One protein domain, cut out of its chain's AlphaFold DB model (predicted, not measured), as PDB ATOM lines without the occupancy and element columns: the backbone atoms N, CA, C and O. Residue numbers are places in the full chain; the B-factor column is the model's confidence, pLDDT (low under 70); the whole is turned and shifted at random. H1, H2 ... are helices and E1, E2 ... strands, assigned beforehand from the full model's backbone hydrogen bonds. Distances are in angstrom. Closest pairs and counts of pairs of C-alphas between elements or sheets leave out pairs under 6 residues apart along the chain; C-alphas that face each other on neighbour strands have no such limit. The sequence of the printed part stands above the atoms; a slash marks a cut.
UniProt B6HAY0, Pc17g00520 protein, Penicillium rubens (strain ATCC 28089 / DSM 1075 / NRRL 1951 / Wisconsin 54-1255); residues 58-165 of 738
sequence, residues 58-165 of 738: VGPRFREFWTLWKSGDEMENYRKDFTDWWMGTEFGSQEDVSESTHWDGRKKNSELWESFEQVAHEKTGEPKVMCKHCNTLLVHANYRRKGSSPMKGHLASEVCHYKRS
ATOM      1  N   VAL A  58       6.023  31.262 -25.834       73.19
ATOM      2  CA  VAL A  58       5.219  30.071 -26.125       73.19
ATOM      3  C   VAL A  58       4.050  30.413 -27.051       73.19
ATOM      4  O   VAL A  58       3.607  31.559 -27.163       73.19
ATOM      5  N   GLY A  59       3.528  29.411 -27.756       64.81
ATOM      6  CA  GLY A  59       2.389  29.584 -28.656       64.81
ATOM      7  C   GLY A  59       2.242  28.456 -29.680       64.81
ATOM      8  O   GLY A  59       3.091  27.569 -29.770       64.81
ATOM      9  N   PRO A  60       1.158  28.456 -30.477       54.31
ATOM     10  CA  PRO A  60       1.059  27.579 -31.638       54.31
ATOM     11  C   PRO A  60       2.182  27.901 -32.640       54.31
ATOM     12  O   PRO A  60       2.518  29.071 -32.840       54.31
ATOM     13  N   ARG A  61       2.755  26.859 -33.268       41.88
ATOM     14  CA  ARG A  61       3.950  26.956 -34.132       41.88
ATOM     15  C   ARG A  61       3.875  28.145 -35.104       41.88
ATOM     16  O   ARG A  61       2.841  28.383 -35.728       41.88
ATOM     17  N   PHE A  62       4.998  28.857 -35.225       42.34
ATOM     18  CA  PHE A  62       5.193  30.095 -35.999       42.34
ATOM     19  C   PHE A  62       4.531  31.376 -35.439       42.34
ATOM     20  O   PHE A  62       4.536  32.401 -36.125       42.34
ATOM     21  N   ARG A  63       3.959  31.360 -34.221       54.50
ATOM     22  CA  ARG A  63       3.334  32.532 -33.565       54.50
ATOM     23  C   ARG A  63       3.522  32.541 -32.037       54.50
ATOM     24  O   ARG A  63       2.562  32.420 -31.276       54.50
ATOM     25  N   GLU A  64       4.762  32.721 -31.596       61.38
ATOM     26  CA  GLU A  64       5.171  32.815 -30.183       61.38
ATOM     27  C   GLU A  64       4.841  34.192 -29.561       61.38
ATOM     28  O   GLU A  64       5.723  34.951 -29.177       61.38
ATOM     29  N   PHE A  65       3.554  34.549 -29.494       73.56
ATOM     30  CA  PHE A  65       3.089  35.855 -28.987       73.56
ATOM     31  C   PHE A  65       2.815  35.900 -27.471       73.56
ATOM     32  O   PHE A  65       2.212  36.860 -26.987       73.56
ATOM     33  N   TRP A  66       3.195  34.861 -26.724       80.88
ATOM     34  CA  TRP A  66       2.890  34.732 -25.298       80.88
ATOM     35  C   TRP A  66       4.163  34.509 -24.493       80.88
ATOM     36  O   TRP A  66       4.885  33.554 -24.743       80.88
ATOM     37  N   THR A  67       4.417  35.360 -23.510       83.44
ATOM     38  CA  THR A  67       5.529  35.226 -22.568       83.44
ATOM     39  C   THR A  67       5.125  34.267 -21.447       83.44
ATOM     40  O   THR A  67       4.068  34.444 -20.834       83.44
ATOM     41  N   LEU A  68       5.940  33.245 -21.178       84.00
ATOM     42  CA  LEU A  68       5.669  32.191 -20.196       84.00
ATOM     43  C   LEU A  68       6.090  32.601 -18.778       84.00
ATOM     44  O   LEU A  68       7.239  32.978 -18.543       84.00
ATOM     45  N   TRP A  69       5.189  32.423 -17.812       81.19
ATOM     46  CA  TRP A  69       5.507  32.509 -16.387       81.19
ATOM     47  C   TRP A  69       5.970  31.152 -15.839       81.19
ATOM     48  O   TRP A  69       5.261  30.148 -15.960       81.19
ATOM     49  N   LYS A  70       7.132  31.123 -15.176       78.94
ATOM     50  CA  LYS A  70       7.723  29.908 -14.594       78.94
ATOM     51  C   LYS A  70       7.604  29.906 -13.070       78.94
ATOM     52  O   LYS A  70       7.880  30.901 -12.412       78.94
ATOM     53  N   SER A  71       7.207  28.766 -12.499       63.41
ATOM     54  CA  SER A  71       7.034  28.585 -11.049       63.41
ATOM     55  C   SER A  71       7.948  27.472 -10.528       63.41
ATOM     56  O   SER A  71       7.505  26.340 -10.340       63.41
ATOM     57  N   GLY A  72       9.218  27.811 -10.300       61.88
ATOM     58  CA  GLY A  72      10.220  26.956  -9.658       61.88
ATOM     59  C   GLY A  72      11.136  27.787  -8.758       61.88
ATOM     60  O   GLY A  72      11.362  28.965  -9.032       61.88
ATOM     61  N   ASP A  73      11.631  27.200  -7.672       56.03
ATOM     62  CA  ASP A  73      12.316  27.946  -6.601       56.03
ATOM     63  C   ASP A  73      13.724  28.438  -6.999       56.03
ATOM     64  O   ASP A  73      14.269  29.339  -6.373       56.03
ATOM     65  N   GLU A  74      14.273  27.923  -8.103       56.72
ATOM     66  CA  GLU A  74      15.572  28.313  -8.673       56.72
ATOM     67  C   GLU A  74      15.479  29.458  -9.712       56.72
ATOM     68  O   GLU A  74      16.484  29.838 -10.309       56.72
ATOM     69  N   MET A  75      14.286  30.019  -9.961       65.44
ATOM     70  CA  MET A  75      14.032  30.992 -11.044       65.44
ATOM     71  C   MET A  75      13.643  32.404 -10.575       65.44
ATOM     72  O   MET A  75      12.923  33.127 -11.267       65.44
ATOM     73  N   GLU A  76      14.148  32.840  -9.422       70.69
ATOM     74  CA  GLU A  76      13.780  34.132  -8.825       70.69
ATOM     75  C   GLU A  76      14.097  35.342  -9.725       70.69
ATOM     76  O   GLU A  76      13.248  36.212  -9.927       70.69
ATOM     77  N   ASN A  77      15.268  35.353 -10.372       74.50
ATOM     78  CA  ASN A  77      15.637  36.415 -11.318       74.50
ATOM     79  C   ASN A  77      14.709  36.446 -12.549       74.50
ATOM     80  O   ASN A  77      14.340  37.520 -13.006       74.50
ATOM     81  N   TYR A  78      14.271  35.284 -13.049       80.38
ATOM     82  CA  TYR A  78      13.344  35.192 -14.186       80.38
ATOM     83  C   TYR A  78      11.950  35.731 -13.826       80.38
ATOM     84  O   TYR A  78      11.326  36.430 -14.624       80.38
ATOM     85  N   ARG A  79      11.454  35.437 -12.613       77.06
ATOM     86  CA  ARG A  79      10.191  36.006 -12.108       77.06
ATOM     87  C   ARG A  79      10.271  37.521 -11.970       77.06
ATOM     88  O   ARG A  79       9.301  38.206 -12.295       77.06
ATOM     89  N   LYS A  80      11.412  38.034 -11.504       78.44
ATOM     90  CA  LYS A  80      11.655  39.471 -11.399       78.44
ATOM     91  C   LYS A  80      11.653  40.131 -12.781       78.44
ATOM     92  O   LYS A  80      10.830  41.011 -12.996       78.44
ATOM     93  N   ASP A  81      12.453  39.632 -13.729       79.81
ATOM     94  CA  ASP A  81      12.467  40.094 -15.128       79.81
ATOM     95  C   ASP A  81      11.056  40.111 -15.744       79.81
ATOM     96  O   ASP A  81      10.669  41.076 -16.404       79.81
ATOM     97  N   PHE A  82      10.264  39.054 -15.516       83.00
ATOM     98  CA  PHE A  82       8.888  38.967 -16.006       83.00
ATOM     99  C   PHE A  82       7.976  40.003 -15.349       83.00
ATOM    100  O   PHE A  82       7.175  40.621 -16.042       83.00
ATOM    101  N   THR A  83       8.066  40.183 -14.030       81.69
ATOM    102  CA  THR A  83       7.186  41.096 -13.285       81.69
ATOM    103  C   THR A  83       7.519  42.549 -13.606       81.69
ATOM    104  O   THR A  83       6.614  43.315 -13.927       81.69
ATOM    105  N   ASP A  84       8.806  42.906 -13.615       81.62
ATOM    106  CA  ASP A  84       9.292  44.244 -13.962       81.62
ATOM    107  C   ASP A  84       8.917  44.606 -15.416       81.62
ATOM    108  O   ASP A  84       8.461  45.719 -15.677       81.62
ATOM    109  N   TRP A  85       9.011  43.655 -16.359       86.31
ATOM    110  CA  TRP A  85       8.485  43.831 -17.721       86.31
ATOM    111  C   TRP A  85       6.959  43.984 -17.740       86.31
ATOM    112  O   TRP A  85       6.441  44.918 -18.353       86.31
ATOM    113  N   TRP A  86       6.230  43.076 -17.084       83.62
ATOM    114  CA  TRP A  86       4.772  43.012 -17.159       83.62
ATOM    115  C   TRP A  86       4.109  44.268 -16.595       83.62
ATOM    116  O   TRP A  86       3.204  44.801 -17.236       83.62
ATOM    117  N   MET A  87       4.595  44.802 -15.469       80.06
ATOM    118  CA  MET A  87       4.115  46.066 -14.887       80.06
ATOM    119  C   MET A  87       4.278  47.265 -15.844       80.06
ATOM    120  O   MET A  87       3.548  48.246 -15.731       80.06
ATOM    121  N   GLY A  88       5.193  47.177 -16.818       77.44
ATOM    122  CA  GLY A  88       5.382  48.151 -17.895       77.44
ATOM    123  C   GLY A  88       4.495  47.947 -19.134       77.44
ATOM    124  O   GLY A  88       4.751  48.587 -20.155       77.44
ATOM    125  N   THR A  89       3.498  47.055 -19.090       84.19
ATOM    126  CA  THR A  89       2.540  46.795 -20.186       84.19
ATOM    127  C   THR A  89       1.151  47.374 -19.898       84.19
ATOM    128  O   THR A  89       0.785  47.545 -18.740       84.19
ATOM    129  N   GLU A  90       0.339  47.592 -20.941       82.94
ATOM    130  CA  GLU A  90      -1.038  48.129 -20.861       82.94
ATOM    131  C   GLU A  90      -1.914  47.459 -19.784       82.94
ATOM    132  O   GLU A  90      -2.677  48.140 -19.098       82.94
ATOM    133  N   PHE A  91      -1.822  46.133 -19.636       80.06
ATOM    134  CA  PHE A  91      -2.578  45.376 -18.635       80.06
ATOM    135  C   PHE A  91      -1.870  45.278 -17.277       80.06
ATOM    136  O   PHE A  91      -2.557  45.135 -16.274       80.06
ATOM    137  N   GLY A  92      -0.537  45.346 -17.208       77.69
ATOM    138  CA  GLY A  92       0.179  45.345 -15.924       77.69
ATOM    139  C   GLY A  92       0.203  46.711 -15.232       77.69
ATOM    140  O   GLY A  92       0.280  46.767 -14.010       77.69
ATOM    141  N   SER A  93       0.055  47.806 -15.985       77.75
ATOM    142  CA  SER A  93      -0.075  49.167 -15.448       77.75
ATOM    143  C   SER A  93      -1.476  49.490 -14.907       77.75
ATOM    144  O   SER A  93      -1.689  50.574 -14.368       77.75
ATOM    145  N   GLN A  94      -2.454  48.595 -15.085       79.62
ATOM    146  CA  GLN A  94      -3.812  48.747 -14.557       79.62
ATOM    147  C   GLN A  94      -3.886  48.194 -13.132       79.62
ATOM    148  O   GLN A  94      -3.767  46.987 -12.931       79.62
ATOM    149  N   GLU A  95      -4.131  49.066 -12.153       70.69
ATOM    150  CA  GLU A  95      -4.123  48.729 -10.721       70.69
ATOM    151  C   GLU A  95      -5.112  47.590 -10.369       70.69
ATOM    152  O   GLU A  95      -4.761  46.662  -9.640       70.69
ATOM    153  N   ASP A  96      -6.305  47.557 -10.989       70.56
ATOM    154  CA  ASP A  96      -7.288  46.472 -10.807       70.56
ATOM    155  C   ASP A  96      -6.817  45.120 -11.372       70.56
ATOM    156  O   ASP A  96      -7.229  44.049 -10.905       70.56
ATOM    157  N   VAL A  97      -5.946  45.147 -12.382       68.56
ATOM    158  CA  VAL A  97      -5.380  43.959 -13.023       68.56
ATOM    159  C   VAL A  97      -4.117  43.497 -12.297       68.56
ATOM    160  O   VAL A  97      -3.979  42.290 -12.088       68.56
ATOM    161  N   SER A  98      -3.248  44.405 -11.839       68.44
ATOM    162  CA  SER A  98      -2.061  44.077 -11.035       68.44
ATOM    163  C   SER A  98      -2.427  43.523  -9.658       68.44
ATOM    164  O   SER A  98      -1.868  42.506  -9.246       68.44
ATOM    165  N   GLU A  99      -3.419  44.104  -8.973       65.25
ATOM    166  CA  GLU A  99      -3.896  43.568  -7.693       65.25
ATOM    167  C   GLU A  99      -4.617  42.223  -7.845       65.25
ATOM    168  O   GLU A  99      -4.516  41.366  -6.966       65.25
ATOM    169  N   SER A 100      -5.353  42.003  -8.944       64.62
ATOM    170  CA  SER A 100      -6.095  40.749  -9.134       64.62
ATOM    171  C   SER A 100      -5.258  39.616  -9.733       64.62
ATOM    172  O   SER A 100      -5.527  38.450  -9.441       64.62
ATOM    173  N   THR A 101      -4.220  39.907 -10.519       67.06
ATOM    174  CA  THR A 101      -3.411  38.895 -11.223       67.06
ATOM    175  C   THR A 101      -2.198  38.467 -10.390       67.06
ATOM    176  O   THR A 101      -1.048  38.721 -10.732       67.06
ATOM    177  N   HIS A 102      -2.439  37.762  -9.281       68.44
ATOM    178  CA  HIS A 102      -1.354  37.160  -8.499       68.44
ATOM    179  C   HIS A 102      -0.693  35.987  -9.251       68.44
ATOM    180  O   HIS A 102      -1.210  34.864  -9.220       68.44
ATOM    181  N   TRP A 103       0.460  36.236  -9.878       74.44
ATOM    182  CA  TRP A 103       1.276  35.234 -10.583       74.44
ATOM    183  C   TRP A 103       1.859  34.151  -9.644       74.44
ATOM    184  O   TRP A 103       1.879  32.968 -10.002       74.44
ATOM    185  N   ASP A 104       2.222  34.528  -8.408       65.06
ATOM    186  CA  ASP A 104       2.689  33.644  -7.316       65.06
ATOM    187  C   ASP A 104       1.589  33.265  -6.297       65.06
ATOM    188  O   ASP A 104       1.853  32.934  -5.137       65.06
ATOM    189  N   GLY A 105       0.314  33.312  -6.699       57.34
ATOM    190  CA  GLY A 105      -0.811  33.037  -5.798       57.34
ATOM    191  C   GLY A 105      -0.701  31.682  -5.075       57.34
ATOM    192  O   GLY A 105      -0.755  30.627  -5.710       57.34
ATOM    193  N   ARG A 106      -0.631  31.701  -3.730       48.03
ATOM    194  CA  ARG A 106      -0.519  30.535  -2.812       48.03
ATOM    195  C   ARG A 106      -1.752  29.599  -2.787       48.03
ATOM    196  O   ARG A 106      -2.222  29.199  -1.726       48.03
ATOM    197  N   LYS A 107      -2.306  29.241  -3.947       50.81
ATOM    198  CA  LYS A 107      -3.391  28.260  -4.109       50.81
ATOM    199  C   LYS A 107      -3.061  27.235  -5.199       50.81
ATOM    200  O   LYS A 107      -3.876  26.968  -6.079       50.81
ATOM    201  N   LYS A 108      -1.913  26.561  -5.053       51.88
ATOM    202  CA  LYS A 108      -1.591  25.287  -5.736       51.88
ATOM    203  C   LYS A 108      -2.458  24.100  -5.230       51.88
ATOM    204  O   LYS A 108      -2.108  22.948  -5.436       51.88
ATOM    205  N   ASN A 109      -3.615  24.355  -4.606       47.28
ATOM    206  CA  ASN A 109      -4.490  23.351  -3.972       47.28
ATOM    207  C   ASN A 109      -5.491  22.710  -4.956       47.28
ATOM    208  O   ASN A 109      -6.581  22.296  -4.563       47.28
ATOM    209  N   SER A 110      -5.163  22.667  -6.247       59.38
ATOM    210  CA  SER A 110      -5.956  21.942  -7.239       59.38
ATOM    211  C   SER A 110      -5.054  21.363  -8.317       59.38
ATOM    212  O   SER A 110      -4.412  22.129  -9.040       59.38
ATOM    213  N   GLU A 111      -5.132  20.042  -8.479       63.69
ATOM    214  CA  GLU A 111      -4.480  19.223  -9.519       63.69
ATOM    215  C   GLU A 111      -4.655  19.810 -10.933       63.69
ATOM    216  O   GLU A 111      -3.831  19.610 -11.816       63.69
ATOM    217  N   LEU A 112      -5.707  20.617 -11.144       68.56
ATOM    218  CA  LEU A 112      -5.950  21.372 -12.376       68.56
ATOM    219  C   LEU A 112      -4.698  22.103 -12.892       68.56
ATOM    220  O   LEU A 112      -4.460  22.086 -14.095       68.56
ATOM    221  N   TRP A 113      -3.893  22.723 -12.021       73.12
ATOM    222  CA  TRP A 113      -2.710  23.490 -12.439       73.12
ATOM    223  C   TRP A 113      -1.577  22.633 -13.020       73.12
ATOM    224  O   TRP A 113      -0.710  23.169 -13.702       73.12
ATOM    225  N   GLU A 114      -1.596  21.310 -12.846       75.44
ATOM    226  CA  GLU A 114      -0.636  20.418 -13.510       75.44
ATOM    227  C   GLU A 114      -0.805  20.446 -15.038       75.44
ATOM    228  O   GLU A 114       0.177  20.333 -15.771       75.44
ATOM    229  N   SER A 115      -2.036  20.669 -15.517       76.56
ATOM    230  CA  SER A 115      -2.427  20.640 -16.938       76.56
ATOM    231  C   SER A 115      -2.372  22.004 -17.651       76.56
ATOM    232  O   SER A 115      -2.673  22.075 -18.845       76.56
ATOM    233  N   PHE A 116      -2.017  23.091 -16.953       81.31
ATOM    234  CA  PHE A 116      -2.012  24.454 -17.506       81.31
ATOM    235  C   PHE A 116      -0.746  25.241 -17.151       81.31
ATOM    236  O   PHE A 116      -0.071  24.956 -16.166       81.31
ATOM    237  N   GLU A 117      -0.458  26.267 -17.947       85.12
ATOM    238  CA  GLU A 117       0.651  27.209 -17.762       85.12
ATOM    239  C   GLU A 117       0.124  28.645 -17.753       85.12
ATOM    240  O   GLU A 117      -0.874  28.945 -18.409       85.12
ATOM    241  N   GLN A 118       0.764  29.532 -16.991       87.12
ATOM    242  CA  GLN A 118       0.398  30.949 -16.919       87.12
ATOM    243  C   GLN A 118       1.181  31.734 -17.980       87.12
ATOM    244  O   GLN A 118       2.389  31.548 -18.111       87.12
ATOM    245  N   VAL A 119       0.506  32.603 -18.734       86.62
ATOM    246  CA  VAL A 119       1.116  33.364 -19.835       86.62
ATOM    247  C   VAL A 119       0.593  34.801 -19.909       86.62
ATOM    248  O   VAL A 119      -0.564  35.058 -19.573       86.62
ATOM    249  N   ALA A 120       1.415  35.727 -20.402       85.88
ATOM    250  CA  ALA A 120       1.030  37.107 -20.721       85.88
ATOM    251  C   ALA A 120       1.247  37.401 -22.215       85.88
ATOM    252  O   ALA A 120       2.190  36.895 -22.816       85.88
ATOM    253  N   HIS A 121       0.389  38.209 -22.839       84.31
ATOM    254  CA  HIS A 121       0.548  38.578 -24.252       84.31
ATOM    255  C   HIS A 121       1.726  39.551 -24.468       84.31
ATOM    256  O   HIS A 121       1.788  40.577 -23.798       84.31
ATOM    257  N   GLU A 122       2.609  39.295 -25.445       81.50
ATOM    258  CA  GLU A 122       3.874  40.044 -25.640       81.50
ATOM    259  C   GLU A 122       3.685  41.565 -25.831       81.50
ATOM    260  O   GLU A 122       4.556  42.340 -25.447       81.50
ATOM    261  N   LYS A 123       2.562  42.010 -26.419       77.88
ATOM    262  CA  LYS A 123       2.326  43.437 -26.730       77.88
ATOM    263  C   LYS A 123       1.438  44.191 -25.745       77.88
ATOM    264  O   LYS A 123       1.541  45.407 -25.665       77.88
ATOM    265  N   THR A 124       0.528  43.496 -25.068       80.31
ATOM    266  CA  THR A 124      -0.493  44.130 -24.208       80.31
ATOM    267  C   THR A 124      -0.367  43.715 -22.747       80.31
ATOM    268  O   THR A 124      -0.905  44.389 -21.880       80.31
ATOM    269  N   GLY A 125       0.321  42.609 -22.450       80.75
ATOM    270  CA  GLY A 125       0.381  42.026 -21.111       80.75
ATOM    271  C   GLY A 125      -0.878  41.271 -20.683       80.75
ATOM    272  O   GLY A 125      -0.963  40.871 -19.527       80.75
ATOM    273  N   GLU A 126      -1.858  41.058 -21.573       84.44
ATOM    274  CA  GLU A 126      -3.124  40.392 -21.227       84.44
ATOM    275  C   GLU A 126      -2.864  39.007 -20.580       84.44
ATOM    276  O   GLU A 126      -2.285  38.136 -21.243       84.44
ATOM    277  N   PRO A 127      -3.281  38.771 -19.319       84.25
ATOM    278  CA  PRO A 127      -2.986  37.529 -18.610       84.25
ATOM    279  C   PRO A 127      -3.952  36.402 -18.999       84.25
ATOM    280  O   PRO A 127      -5.179  36.540 -18.938       84.25
ATOM    281  N   LYS A 128      -3.400  35.237 -19.356       86.44
ATOM    282  CA  LYS A 128      -4.141  34.023 -19.735       86.44
ATOM    283  C   LYS A 128      -3.515  32.760 -19.149       86.44
ATOM    284  O   LYS A 128      -2.430  32.784 -18.570       86.44
ATOM    285  N   VAL A 129      -4.224  31.642 -19.293       85.12
ATOM    286  CA  VAL A 129      -3.681  30.303 -19.028       85.12
ATOM    287  C   VAL A 129      -3.743  29.441 -20.287       85.12
ATOM    288  O   VAL A 129      -4.754  29.438 -20.988       85.12
ATOM    289  N   MET A 130      -2.664  28.720 -20.586       81.88
ATOM    290  CA  MET A 130      -2.532  27.843 -21.752       81.88
ATOM    291  C   MET A 130      -2.639  26.374 -21.322       81.88
ATOM    292  O   MET A 130      -2.016  25.968 -20.347       81.88
ATOM    293  N   CYS A 131      -3.440  25.566 -22.019       84.00
ATOM    294  CA  CYS A 131      -3.560  24.127 -21.757       84.00
ATOM    295  C   CYS A 131      -2.383  23.346 -22.361       84.00
ATOM    296  O   CYS A 131      -2.230  23.343 -23.582       84.00
ATOM    297  N   LYS A 132      -1.636  22.588 -21.549       82.00
ATOM    298  CA  LYS A 132      -0.461  21.803 -21.993       82.00
ATOM    299  C   LYS A 132      -0.782  20.687 -22.999       82.00
ATOM    300  O   LYS A 132       0.107  20.184 -23.673       82.00
ATOM    301  N   HIS A 133      -2.049  20.272 -23.098       79.38
ATOM    302  CA  HIS A 133      -2.470  19.131 -23.927       79.38
ATOM    303  C   HIS A 133      -3.001  19.515 -25.316       79.38
ATOM    304  O   HIS A 133      -3.199  18.642 -26.158       79.38
ATOM    305  N   CYS A 134      -3.309  20.793 -25.553       78.25
ATOM    306  CA  CYS A 134      -3.887  21.254 -26.827       78.25
ATOM    307  C   CYS A 134      -3.624  22.739 -27.142       78.25
ATOM    308  O   CYS A 134      -4.206  23.282 -28.078       78.25
ATOM    309  N   ASN A 135      -2.800  23.411 -26.335       79.69
ATOM    310  CA  ASN A 135      -2.395  24.816 -26.438       79.69
ATOM    311  C   ASN A 135      -3.564  25.820 -26.521       79.69
ATOM    312  O   ASN A 135      -3.397  26.955 -26.967       79.69
ATOM    313  N   THR A 136      -4.757  25.421 -26.063       80.56
ATOM    314  CA  THR A 136      -5.919  26.313 -25.963       80.56
ATOM    315  C   THR A 136      -5.684  27.345 -24.863       80.56
ATOM    316  O   THR A 136      -5.336  26.989 -23.736       80.56
ATOM    317  N   LEU A 137      -5.904  28.615 -25.199       81.69
ATOM    318  CA  LEU A 137      -5.806  29.750 -24.286       81.69
ATOM    319  C   LEU A 137      -7.160  30.027 -23.630       81.69
ATOM    320  O   LEU A 137      -8.171  30.182 -24.316       81.69
ATOM    321  N   LEU A 138      -7.167  30.134 -22.305       81.69
ATOM    322  CA  LEU A 138      -8.334  30.460 -21.492       81.69
ATOM    323  C   LEU A 138      -8.072  31.732 -20.680       81.69
ATOM    324  O   LEU A 138      -6.927  32.132 -20.459       81.69
ATOM    325  N   VAL A 139      -9.149  32.364 -20.212       79.06
ATOM    326  CA  VAL A 139      -9.064  33.525 -19.315       79.06
ATOM    327  C   VAL A 139      -8.378  33.114 -18.011       79.06
ATOM    328  O   VAL A 139      -8.695  32.061 -17.456       79.06
ATOM    329  N   HIS A 140      -7.447  33.938 -17.526       78.50
ATOM    330  CA  HIS A 140      -6.721  33.669 -16.287       78.50
ATOM    331  C   HIS A 140      -7.670  33.594 -15.084       78.50
ATOM    332  O   HIS A 140      -8.585  34.408 -14.952       78.50
ATOM    333  N   ALA A 141      -7.472  32.604 -14.210       66.44
ATOM    334  CA  ALA A 141      -8.401  32.308 -13.115       66.44
ATOM    335  C   ALA A 141      -8.507  33.444 -12.078       66.44
ATOM    336  O   ALA A 141      -9.565  33.621 -11.464       66.44
ATOM    337  N   ASN A 142      -7.432  34.218 -11.898       65.50
ATOM    338  CA  ASN A 142      -7.388  35.322 -10.941       65.50
ATOM    339  C   ASN A 142      -7.822  36.659 -11.578       65.50
ATOM    340  O   ASN A 142      -8.364  37.509 -10.870       65.50
ATOM    341  N   TYR A 143      -7.715  36.810 -12.909       67.31
ATOM    342  CA  TYR A 143      -8.166  38.004 -13.639       67.31
ATOM    343  C   TYR A 143      -9.649  38.294 -13.369       67.31
ATOM    344  O   TYR A 143     -10.544  37.530 -13.756       67.31
ATOM    345  N   ARG A 144      -9.903  39.396 -12.650       63.09
ATOM    346  CA  ARG A 144     -11.232  39.802 -12.155       63.09
ATOM    347  C   ARG A 144     -12.001  38.667 -11.449       63.09
ATOM    348  O   ARG A 144     -13.220  38.565 -11.567       63.09
ATOM    349  N   ARG A 145     -11.281  37.805 -10.712       59.56
ATOM    350  CA  ARG A 145     -11.805  36.696  -9.879       59.56
ATOM    351  C   ARG A 145     -12.735  35.705 -10.608       59.56
ATOM    352  O   ARG A 145     -13.629  35.132  -9.987       59.56
ATOM    353  N   LYS A 146     -12.524  35.459 -11.908       60.47
ATOM    354  CA  LYS A 146     -13.364  34.547 -12.719       60.47
ATOM    355  C   LYS A 146     -13.285  33.059 -12.325       60.47
ATOM    356  O   LYS A 146     -14.159  32.285 -12.717       60.47
ATOM    357  N   GLY A 147     -12.294  32.663 -11.524       67.50
ATOM    358  CA  GLY A 147     -12.179  31.329 -10.928       67.50
ATOM    359  C   GLY A 147     -11.698  30.250 -11.904       67.50
ATOM    360  O   GLY A 147     -11.470  30.500 -13.084       67.50
ATOM    361  N   SER A 148     -11.538  29.016 -11.421       72.75
ATOM    362  CA  SER A 148     -11.001  27.897 -12.218       72.75
ATOM    363  C   SER A 148     -12.053  27.161 -13.070       72.75
ATOM    364  O   SER A 148     -11.726  26.197 -13.765       72.75
ATOM    365  N   SER A 149     -13.311  27.620 -13.076       75.56
ATOM    366  CA  SER A 149     -14.409  27.055 -13.880       75.56
ATOM    367  C   SER A 149     -14.108  26.942 -15.387       75.56
ATOM    368  O   SER A 149     -14.419  25.888 -15.944       75.56
ATOM    369  N   PRO A 150     -13.461  27.920 -16.067       77.88
ATOM    370  CA  PRO A 150     -13.088  27.778 -17.479       77.88
ATOM    371  C   PRO A 150     -12.083  26.641 -17.714       77.88
ATOM    372  O   PRO A 150     -12.234  25.872 -18.659       77.88
ATOM    373  N   MET A 151     -11.097  26.488 -16.823       79.94
ATOM    374  CA  MET A 151     -10.086  25.422 -16.890       79.94
ATOM    375  C   MET A 151     -10.734  24.047 -16.691       79.94
ATOM    376  O   MET A 151     -10.513  23.129 -17.481       79.94
ATOM    377  N   LYS A 152     -11.603  23.920 -15.678       79.44
ATOM    378  CA  LYS A 152     -12.346  22.684 -15.389       79.44
ATOM    379  C   LYS A 152     -13.300  22.310 -16.530       79.44
ATOM    380  O   LYS A 152     -13.343  21.147 -16.925       79.44
ATOM    381  N   GLY A 153     -14.018  23.285 -17.092       79.50
ATOM    382  CA  GLY A 153     -14.888  23.092 -18.256       79.50
ATOM    383  C   GLY A 153     -14.113  22.680 -19.510       79.50
ATOM    384  O   GLY A 153     -14.541  21.782 -20.229       79.50
ATOM    385  N   HIS A 154     -12.931  23.257 -19.736       83.06
ATOM    386  CA  HIS A 154     -12.067  22.888 -20.853       83.06
ATOM    387  C   HIS A 154     -11.548  21.444 -20.749       83.06
ATOM    388  O   HIS A 154     -11.715  20.689 -21.705       83.06
ATOM    389  N   LEU A 155     -11.003  21.022 -19.597       80.94
ATOM    390  CA  LEU A 155     -10.573  19.625 -19.382       80.94
ATOM    391  C   LEU A 155     -11.740  18.620 -19.458       80.94
ATOM    392  O   LEU A 155     -11.534  17.449 -19.777       80.94
ATOM    393  N   ALA A 156     -12.967  19.064 -19.167       77.12
ATOM    394  CA  ALA A 156     -14.174  18.260 -19.326       77.12
ATOM    395  C   ALA A 156     -14.682  18.190 -20.781       77.12
ATOM    396  O   ALA A 156     -15.399  17.244 -21.114       77.12
ATOM    397  N   SER A 157     -14.319  19.144 -21.644       75.62
ATOM    398  CA  SER A 157     -14.757  19.197 -23.045       75.62
ATOM    399  C   SER A 157     -14.089  18.130 -23.920       75.62
ATOM    400  O   SER A 157     -12.951  17.733 -23.681       75.62
ATOM    401  N   GLU A 158     -14.773  17.710 -24.985       69.00
ATOM    402  CA  GLU A 158     -14.230  16.775 -25.989       69.00
ATOM    403  C   GLU A 158     -13.148  17.406 -26.884       69.00
ATOM    404  O   GLU A 158     -12.399  16.703 -27.561       69.00
ATOM    405  N   VAL A 159     -13.040  18.739 -26.867       70.25
ATOM    406  CA  VAL A 159     -12.050  19.509 -27.634       70.25
ATOM    407  C   VAL A 159     -10.654  19.403 -27.005       70.25
ATOM    408  O   VAL A 159      -9.649  19.501 -27.706       70.25
ATOM    409  N   CYS A 160     -10.567  19.166 -25.692       76.88
ATOM    410  CA  CYS A 160      -9.296  19.002 -24.995       76.88
ATOM    411  C   CYS A 160      -8.784  17.556 -25.075       76.88
ATOM    412  O   CYS A 160      -9.469  16.604 -24.698       76.88
ATOM    413  N   HIS A 161      -7.527  17.373 -25.488       72.81
ATOM    414  CA  HIS A 161      -6.911  16.047 -25.590       72.81
ATOM    415  C   HIS A 161      -6.595  15.379 -24.233       72.81
ATOM    416  O   HIS A 161      -6.246  14.202 -24.216       72.81
ATOM    417  N   TYR A 162      -6.794  16.069 -23.103       70.81
ATOM    418  CA  TYR A 162      -6.558  15.551 -21.744       70.81
ATOM    419  C   TYR A 162      -7.306  14.240 -21.431       70.81
ATOM    420  O   TYR A 162      -6.747  13.321 -20.832       70.81
ATOM    421  N   LYS A 163      -8.559  14.096 -21.886       62.12
ATOM    422  CA  LYS A 163      -9.301  12.827 -21.743       62.12
ATOM    423  C   LYS A 163      -8.701  11.703 -22.590       62.12
ATOM    424  O   LYS A 163      -8.733  10.547 -22.184       62.12
ATOM    425  N   ARG A 164      -8.112  12.040 -23.740       55.91
ATOM    426  CA  ARG A 164      -7.508  11.084 -24.679       55.91
ATOM    427  C   ARG A 164      -6.189  10.508 -24.155       55.91
ATOM    428  O   ARG A 164      -5.887   9.365 -24.469       55.91
ATOM    429  N   SER A 165      -5.456  11.252 -23.321       53.34
ATOM    430  CA  SER A 165      -4.253  10.763 -22.628       53.34
ATOM    431  C   SER A 165      -4.534   9.939 -21.365       53.34
ATOM    432  O   SER A 165      -3.633   9.258 -20.897       53.34
TER     433      SER A 165
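AT A GLANCE: This is residues 58 to 165 of the 738 residues of the protein "Pc17g00520 protein" of Penicillium rubens (strain ATCC 28089 / DSM 1075 / NRRL 1951 / Wisconsin 54-1255) (UniProt B6HAY0). What does one see first? A small twisted sheet of four strands, E1 to E4, has H1 over its E1 end and H4 over E3 on the E4 side, while H2 and H5 lie farther out and residues 72 to 77 stick out. What is it made of? The printed part has 108 residues, in the order E1 H1 H2 H3 E2 E3 E4 H4 H5, with the antiparallel sheet order E1 E2 E3 E4; the class is mixed, helices and strands, with 53 residues, under half, in named elements. How large is it? It is compact, with a radius of gyration of the C-alphas of 13.8 A, and spans 39 by 33 by 28 A.

IN THESE COORDINATES: Where do the first elements lie? E1 is residues 66 to 69, from C-alpha 66 at (2.890, 34.732, -25.298), and H1 is residues 76 to 87, 16.5 A long. H2 is residues 95 to 100 and H3 residues 111 to 115. What follows? E2 is residues 116 to 121, 15.9 A long, E3 residues 127 to 131, 13.8 A long, and E4 residues 137 to 139. H4 is residues 149 to 156, 10.3 A long, and H5 residues 162 to 165, ending at C-alpha 165 at (-4.253, 10.763, -22.628).

HOW THE PARTS SIT: How do the strands pair? E1 and E2 have N 67 and O 120 at 2.8 A, within hydrogen-bond range. E2, E3 and E4 form a meander, each strand the antiparallel neighbour of the one before; both hairpins have such pairs, N 128 and O 119 at 2.8 A and N 138 and O 129 at 2.8 A. Which helices are on the sheet? H1 lies over E1 at a height over the sheet of 9.5 A, its closest C-alphas to E1 being Arg 79 and Trp 69, 7.2 A. H4 lies over E3 at 9.7 A and runs along the strands, at 13 degrees to E3 on the local plane; H3 only grazes the sheet with residues 113 to 115. And the others? H2 is close to H1 but not clearly touching it, with Met 87 and Ser 98 the closest C-alphas at 7.5 A. H4 and H5 only just touch, only at the corner, with 3 pairs of C-alphas within 8 A, the closest Leu 155 and Tyr 162 at 6.2 A. What of the helix backbones? Every O i to N i+4 pair is within hydrogen-bond range in H1, H2 and H4; in H3 it is 0 of 1, beside 2 of 2 O i to N i+3 pairs, and H5 is too short for such a pair.

THE WHOLE: How far does it reach? The two C-alphas farthest apart, of Glu 95 and Arg 164, are 40.3 A apart. Is it whole, and how sure is the model? The printed part has no cut and no long link. The mean pLDDT of the printed part is 72.9, and 37 residues are under 70, among them residues 104 to 112.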